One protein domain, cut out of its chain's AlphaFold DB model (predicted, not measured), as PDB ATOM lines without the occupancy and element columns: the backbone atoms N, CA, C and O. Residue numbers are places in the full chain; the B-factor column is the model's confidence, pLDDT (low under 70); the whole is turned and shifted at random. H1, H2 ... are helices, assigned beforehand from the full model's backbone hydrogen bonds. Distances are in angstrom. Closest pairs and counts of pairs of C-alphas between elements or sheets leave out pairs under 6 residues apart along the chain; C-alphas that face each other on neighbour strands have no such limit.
ATOM      1  N   GLY A   2      14.628 -17.670  -5.503       49.78
ATOM      2  CA  GLY A   2      15.388 -16.513  -5.004       49.78
ATOM      3  C   GLY A   2      15.249 -16.377  -3.486       49.78
ATOM      4  O   GLY A   2      15.114 -15.268  -2.975       49.78
ATOM      5  N   ASP A   3      15.164 -17.517  -2.792       56.09
ATOM      6  CA  ASP A   3      15.195 -17.535  -1.331       56.09
ATOM      7  C   ASP A   3      16.630 -17.237  -0.903       56.09
ATOM      8  O   ASP A   3      17.530 -18.058  -1.067       56.09
ATOM      9  N   ILE A   4      16.824 -16.019  -0.408       63.09
ATOM     10  CA  ILE A   4      18.027 -15.615   0.312       63.09
ATOM     11  C   ILE A   4      17.985 -16.212   1.730       63.09
ATOM     12  O   ILE A   4      16.886 -16.345   2.276       63.09
ATOM     13  N   PRO A   5      19.132 -16.574   2.338       61.47
ATOM     14  CA  PRO A   5      19.179 -17.210   3.662       61.47
ATOM     15  C   PRO A   5      18.444 -16.425   4.757       61.47
ATOM     16  O   PRO A   5      17.824 -17.011   5.636       61.47
ATOM     17  N   GLU A   6      18.462 -15.096   4.661       74.62
ATOM     18  CA  GLU A   6      17.805 -14.170   5.592       74.62
ATOM     19  C   GLU A   6      16.291 -14.017   5.338       74.62
ATOM     20  O   GLU A   6      15.584 -13.350   6.090       74.62
ATOM     21  N   GLY A   7      15.773 -14.659   4.286       82.88
ATOM     22  CA  GLY A   7      14.401 -14.517   3.815       82.88
ATOM     23  C   GLY A   7      14.164 -13.217   3.042       82.88
ATOM     24  O   GLY A   7      14.842 -12.210   3.216       82.88
ATOM     25  N   GLN A   8      13.182 -13.226   2.138       88.56
ATOM     26  CA  GLN A   8      12.776 -12.000   1.444       88.56
ATOM     27  C   GLN A   8      11.941 -11.097   2.370       88.56
ATOM     28  O   GLN A   8      11.109 -11.618   3.121       88.56
ATOM     29  N   PRO A   9      12.063  -9.757   2.266       92.19
ATOM     30  CA  PRO A   9      11.233  -8.834   3.035       92.19
ATOM     31  C   PRO A   9       9.741  -9.022   2.733       92.19
ATOM     32  O   PRO A   9       9.345  -9.581   1.702       92.19
ATOM     33  N   SER A  10       8.884  -8.508   3.621       94.94
ATOM     34  CA  SER A  10       7.449  -8.399   3.325       94.94
ATOM     35  C   SER A  10       7.213  -7.519   2.091       94.94
ATOM     36  O   SER A  10       8.048  -6.679   1.753       94.94
ATOM     37  N   GLN A  11       6.057  -7.665   1.429       95.75
ATOM     38  CA  GLN A  11       5.719  -6.825   0.271       95.75
ATOM     39  C   GLN A  11       5.792  -5.335   0.624       95.75
ATOM     40  O   GLN A  11       6.460  -4.574  -0.063       95.75
ATOM     41  N   LYS A  12       5.185  -4.944   1.750       96.50
ATOM     42  CA  LYS A  12       5.191  -3.557   2.227       96.50
ATOM     43  C   LYS A  12       6.612  -3.044   2.463       96.50
ATOM     44  O   LYS A  12       6.936  -1.936   2.059       96.50
ATOM     45  N   GLN A  13       7.468  -3.844   3.098       95.81
ATOM     46  CA  GLN A  13       8.852  -3.444   3.351       95.81
ATOM     47  C   GLN A  13       9.655  -3.325   2.052       95.81
ATOM     48  O   GLN A  13      10.405  -2.366   1.902       95.81
ATOM     49  N   PHE A  14       9.474  -4.250   1.105       95.50
ATOM     50  CA  PHE A  14      10.081  -4.165  -0.224       95.50
ATOM     51  C   PHE A  14       9.695  -2.859  -0.935       95.50
ATOM     52  O   PHE A  14      10.572  -2.132  -1.395       95.50
ATOM     53  N   GLU A  15       8.405  -2.521  -0.956       96.12
ATOM     54  CA  GLU A  15       7.906  -1.292  -1.582       96.12
ATOM     55  C   GLU A  15       8.430  -0.030  -0.887       96.12
ATOM     56  O   GLU A  15       8.879   0.895  -1.562       96.12
ATOM     57  N   SER A  16       8.460  -0.006   0.451       96.94
ATOM     58  CA  SER A  16       9.032   1.110   1.214       96.94
ATOM     59  C   SER A  16      10.524   1.307   0.936       96.94
ATOM     60  O   SER A  16      10.982   2.445   0.803       96.94
ATOM     61  N   LEU A  17      11.294   0.217   0.843       95.69
ATOM     62  CA  LEU A  17      12.724   0.272   0.528       95.69
ATOM     63  C   LEU A  17      12.958   0.766  -0.901       95.69
ATOM     64  O   LEU A  17      13.825   1.614  -1.111       95.69
ATOM     65  N   LEU A  18      12.156   0.294  -1.857       94.88
ATOM     66  CA  LEU A  18      12.225   0.727  -3.248       94.88
ATOM     67  C   LEU A  18      11.892   2.218  -3.388       94.88
ATOM     68  O   LEU A  18      12.662   2.964  -3.989       94.88
ATOM     69  N   ALA A  19      10.804   2.677  -2.765       95.31
ATOM     70  CA  ALA A  19      10.428   4.089  -2.752       95.31
ATOM     71  C   ALA A  19      11.519   4.963  -2.113       95.31
ATOM     72  O   ALA A  19      11.875   6.009  -2.650       95.31
ATOM     73  N   SER A  20      12.107   4.502  -1.005       96.44
ATOM     74  CA  SER A  20      13.211   5.203  -0.341       96.44
ATOM     75  C   SER A  20      14.462   5.276  -1.218       96.44
ATOM     76  O   SER A  20      15.177   6.273  -1.175       96.44
ATOM     77  N   ALA A  21      14.752   4.228  -1.995       95.12
ATOM     78  CA  ALA A  21      15.859   4.226  -2.945       95.12
ATOM     79  C   ALA A  21      15.618   5.221  -4.086       95.12
ATOM     80  O   ALA A  21      16.499   6.028  -4.368       95.12
ATOM     81  N   PHE A  22      14.417   5.229  -4.668       93.50
ATOM     82  CA  PHE A  22      14.056   6.174  -5.726       93.50
ATOM     83  C   PHE A  22      14.043   7.628  -5.264       93.50
ATOM     84  O   PHE A  22      14.502   8.493  -6.000       93.50
ATOM     85  N   ALA A  23      13.620   7.905  -4.030       94.75
ATOM     86  CA  ALA A  23      13.636   9.258  -3.474       94.75
ATOM     87  C   ALA A  23      15.048   9.863  -3.340       94.75
ATOM     88  O   ALA A  23      15.177  11.071  -3.164       94.75
ATOM     89  N   ARG A  24      16.107   9.041  -3.397       95.75
ATOM     90  CA  ARG A  24      17.508   9.494  -3.356       95.75
ATOM     91  C   ARG A  24      18.141   9.644  -4.739       95.75
ATOM     92  O   ARG A  24      19.303  10.037  -4.816       95.75
ATOM     93  N   LEU A  25      17.429   9.282  -5.804       94.62
ATOM     94  CA  LEU A  25      17.939   9.428  -7.160       94.62
ATOM     95  C   LEU A  25      17.915  10.895  -7.579       94.62
ATOM     96  O   LEU A  25      16.995  11.641  -7.247       94.62
ATOM     97  N   ASP A  26      18.936  11.287  -8.332       94.81
ATOM     98  CA  ASP A  26      18.996  12.590  -8.981       94.81
ATOM     99  C   ASP A  26      18.142  12.538 -10.262       94.81
ATOM    100  O   ASP A  26      18.491  11.786 -11.177       94.81
ATOM    101  N   PRO A  27      17.039  13.307 -10.359       91.12
ATOM    102  CA  PRO A  27      16.174  13.296 -11.536       91.12
ATOM    103  C   PRO A  27      16.860  13.846 -12.796       91.12
ATOM    104  O   PRO A  27      16.325  13.686 -13.891       91.12
ATOM    105  N   HIS A  28      18.031  14.479 -12.665       92.06
ATOM    106  CA  HIS A  28      18.825  14.983 -13.785       92.06
ATOM    107  C   HIS A  28      19.881  13.987 -14.279       92.06
ATOM    108  O   HIS A  28      20.666  14.324 -15.165       92.06
ATOM    109  N   LYS A  29      19.920  12.767 -13.729       92.62
ATOM    110  CA  LYS A  29      20.833  11.702 -14.160       92.62
ATOM    111  C   LYS A  29      20.074  10.493 -14.678       92.62
ATOM    112  O   LYS A  29      19.007  10.135 -14.180       92.62
ATOM    113  N   ILE A  30      20.678   9.809 -15.644       92.81
ATOM    114  CA  ILE A  30      20.137   8.555 -16.162       92.81
ATOM    115  C   ILE A  30      20.239   7.485 -15.075       92.81
ATOM    116  O   ILE A  30      21.317   7.201 -14.550       92.81
ATOM    117  N   THR A  31      19.102   6.874 -14.751       93.12
ATOM    118  CA  THR A  31      19.035   5.709 -13.868       93.12
ATOM    119  C   THR A  31      18.864   4.458 -14.712       93.12
ATOM    120  O   THR A  31      17.880   4.320 -15.434       93.12
ATOM    121  N   VAL A  32      19.808   3.527 -14.588       93.50
ATOM    122  CA  VAL A  32      19.713   2.207 -15.217       93.50
ATOM    123  C   VAL A  32      19.106   1.222 -14.228       93.50
ATOM    124  O   VAL A  32      19.473   1.192 -13.054       93.50
ATOM    125  N   VAL A  33      18.191   0.396 -14.723       92.81
ATOM    126  CA  VAL A  33      17.595  -0.717 -13.985       92.81
ATOM    127  C   VAL A  33      17.779  -1.998 -14.786       92.81
ATOM    128  O   VAL A  33      17.724  -1.984 -16.016       92.81
ATOM    129  N   GLU A  34      18.002  -3.112 -14.096       91.56
ATOM    130  CA  GLU A  34      18.018  -4.419 -14.746       91.56
ATOM    131  C   GLU A  34      16.622  -4.739 -15.297       91.56
ATOM    132  O   GLU A  34      15.607  -4.449 -14.656       91.56
ATOM    133  N   ALA A  35      16.567  -5.350 -16.483       86.31
ATOM    134  CA  ALA A  35      15.330  -5.773 -17.138       86.31
ATOM    135  C   ALA A  35      14.728  -7.030 -16.477       86.31
ATOM    136  O   ALA A  35      14.459  -8.038 -17.132       86.31
ATOM    137  N   GLU A  36      14.538  -6.961 -15.164       86.69
ATOM    138  CA  GLU A  36      13.956  -8.011 -14.344       86.69
ATOM    139  C   GLU A  36      12.465  -8.187 -14.661       86.69
ATOM    140  O   GLU A  36      11.784  -7.290 -15.161       86.69
ATOM    141  N   SER A  37      11.942  -9.376 -14.388       85.31
ATOM    142  CA  SER A  37      10.516  -9.660 -14.475       85.31
ATOM    143  C   SER A  37       9.709  -8.851 -13.453       85.31
ATOM    144  O   SER A  37      10.222  -8.384 -12.438       85.31
ATOM    145  N   SER A  38       8.390  -8.759 -13.644       88.75
ATOM    146  CA  SER A  38       7.497  -8.092 -12.680       88.75
ATOM    147  C   SER A  38       7.470  -8.744 -11.287       88.75
ATOM    148  O   SER A  38       6.832  -8.211 -10.375       88.75
ATOM    149  N   LYS A  39       8.135  -9.895 -11.093       89.69
ATOM    150  CA  LYS A  39       8.149 -10.652  -9.841       89.69
ATOM    151  C   LYS A  39       9.542 -11.197  -9.501       89.69
ATOM    152  O   LYS A  39      10.025 -12.130 -10.130       89.69
ATOM    153  N   ILE A  40      10.106 -10.727  -8.391       88.50
ATOM    154  CA  ILE A  40      11.403 -11.158  -7.854       88.50
ATOM    155  C   ILE A  40      11.176 -12.151  -6.712       88.50
ATOM    156  O   ILE A  40      10.894 -11.786  -5.565       88.50
ATOM    157  N   GLY A  41      11.271 -13.448  -7.005       87.56
ATOM    158  CA  GLY A  41      10.939 -14.495  -6.035       87.56
ATOM    159  C   GLY A  41       9.470 -14.412  -5.611       87.56
ATOM    160  O   GLY A  41       8.586 -14.743  -6.396       87.56
ATOM    161  N   LYS A  42       9.186 -13.994  -4.372       89.25
ATOM    162  CA  LYS A  42       7.822 -13.779  -3.851       89.25
ATOM    163  C   LYS A  42       7.393 -12.306  -3.884       89.25
ATOM    164  O   LYS A  42       6.235 -12.030  -3.573       89.25
ATOM    165  N   ARG A  43       8.287 -11.375  -4.229       93.81
ATOM    166  CA  ARG A  43       7.999  -9.936  -4.292       93.81
ATOM    167  C   ARG A  43       7.511  -9.534  -5.671       93.81
ATOM    168  O   ARG A  43       8.016 -10.035  -6.666       93.81
ATOM    169  N   VAL A  44       6.547  -8.625  -5.717       94.38
ATOM    170  CA  VAL A  44       6.038  -8.046  -6.965       94.38
ATOM    171  C   VAL A  44       6.562  -6.621  -7.087       94.38
ATOM    172  O   VAL A  44       6.507  -5.871  -6.113       94.38
ATOM    173  N   ILE A  45       7.083  -6.256  -8.257       94.69
ATOM    174  CA  ILE A  45       7.464  -4.872  -8.558       94.69
ATOM    175  C   ILE A  45       6.178  -4.033  -8.625       94.69
ATOM    176  O   ILE A  45       5.231  -4.459  -9.294       94.69
ATOM    177  N   PRO A  46       6.106  -2.858  -7.965       95.38
ATOM    178  CA  PRO A  46       4.925  -2.003  -8.030       95.38
ATOM    179  C   PRO A  46       4.490  -1.741  -9.478       95.38
ATOM    180  O   PRO A  46       5.345  -1.403 -10.302       95.38
ATOM    181  N   PRO A  47       3.189  -1.836  -9.809       94.25
ATOM    182  CA  PRO A  47       2.720  -1.698 -11.189       94.25
ATOM    183  C   PRO A  47       3.142  -0.390 -11.870       94.25
ATOM    184  O   PRO A  47       3.446  -0.386 -13.058       94.25
ATOM    185  N   THR A  48       3.206   0.710 -11.115       93.62
ATOM    186  CA  THR A  48       3.641   2.023 -11.613       93.62
ATOM    187  C   THR A  48       5.110   2.029 -12.026       93.62
ATOM    188  O   THR A  48       5.445   2.552 -13.083       93.62
ATOM    189  N   VAL A  49       5.977   1.398 -11.232       93.88
ATOM    190  CA  VAL A  49       7.406   1.239 -11.532       93.88
ATOM    191  C   VAL A  49       7.583   0.302 -12.719       93.88
ATOM    192  O   VAL A  49       8.307   0.614 -13.660       93.88
ATOM    193  N   TRP A  50       6.864  -0.821 -12.714       93.75
ATOM    194  CA  TRP A  50       6.930  -1.808 -13.783       93.75
ATOM    195  C   TRP A  50       6.519  -1.230 -15.145       93.75
ATOM    196  O   TRP A  50       7.179  -1.492 -16.147       93.75
ATOM    197  N   ALA A  51       5.484  -0.387 -15.185       92.31
ATOM    198  CA  ALA A  51       5.077   0.300 -16.408       92.31
ATOM    199  C   ALA A  51       6.203   1.180 -16.983       92.31
ATOM    200  O   ALA A  51       6.437   1.154 -18.192       92.31
ATOM    201  N   GLN A  52       6.943   1.898 -16.129       92.31
ATOM    202  CA  GLN A  52       8.099   2.694 -16.557       92.31
ATOM    203  C   GLN A  52       9.252   1.806 -17.046       92.31
ATOM    204  O   GLN A  52       9.848   2.095 -18.078       92.31
ATOM    205  N   MET A  53       9.517   0.678 -16.379       92.38
ATOM    206  CA  MET A  53      10.530  -0.297 -16.818       92.38
ATOM    207  C   MET A  53      10.210  -0.922 -18.186       92.38
ATOM    208  O   MET A  53      11.120  -1.250 -18.949       92.38
ATOM    209  N   ILE A  54       8.927  -1.123 -18.508       90.31
ATOM    210  CA  ILE A  54       8.507  -1.629 -19.825       90.31
ATOM    211  C   ILE A  54       8.738  -0.579 -20.915       90.31
ATOM    212  O   ILE A  54       9.202  -0.940 -21.999       90.31
ATOM    213  N   ALA A  55       8.383   0.677 -20.634       91.00
ATOM    214  CA  ALA A  55       8.438   1.777 -21.592       91.00
ATOM    215  C   ALA A  55       9.859   2.318 -21.828       91.00
ATOM    216  O   ALA A  55      10.109   2.918 -22.870       91.00
ATOM    217  N   ALA A  56      10.774   2.120 -20.875       92.50
ATOM    218  CA  ALA A  56      12.139   2.616 -20.966       92.50
ATOM    219  C   ALA A  56      12.927   1.982 -22.136       92.50
ATOM    220  O   ALA A  56      12.778   0.778 -22.396       92.50
ATOM    221  N   PRO A  57      13.811   2.755 -22.799       93.38
ATOM    222  CA  PRO A  57      14.756   2.215 -23.768       93.38
ATOM    223  C   PRO A  57      15.682   1.172 -23.136       93.38
ATOM    224  O   PRO A  57      15.985   1.219 -21.941       93.38
TER     225      PRO A  57
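AT A GLANCE: This is residues 2 to 57 of the 169 residues of an uncharacterized protein of Thalassobium sp (UniProt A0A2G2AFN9). What shape appears? There is little regular structure: residues 2 to 10 lead into H1, and a long loop, residues 23 to 46, joins it to H2 in a loose, open frame. Residues 23 to 30 stick out, while residues 39 to 40 and 43 to 44 pair antiparallel. What is it built of? The printed part has 56 residues, 21 of them in two named helices, H1 then H2, with no named strand: all helix. It is only just loose, close to compact, with a radius of gyration of the C-alphas of 12.3 A, and spans 36 by 22 by 18 A.

IN THESE COORDINATES: Where is H1? H1, residues 11 to 22, begins at C-alpha 11 (5.719, -6.825, 0.271) and measures 16.6 A. Where is H2? H2, residues 47 to 55, measures 12.4 A and ends at C-alpha 55 (8.438, 1.777, -21.592).

HOW THE PARTS SIT: Do the helices meet? H1 and H2 are apart. What do their backbones show? In both, every O i to N i+4 pair is within hydrogen-bond range.

THE WHOLE: How far does it reach? The C-alphas farthest apart, of Pro 5 and His 28, are 36.6 A apart. Are there cuts or long links? The printed part has no cut; the link from H1 to H2 is long, 24 residues. Where is confidence low? Residues 2 to 5 have pLDDT under 70.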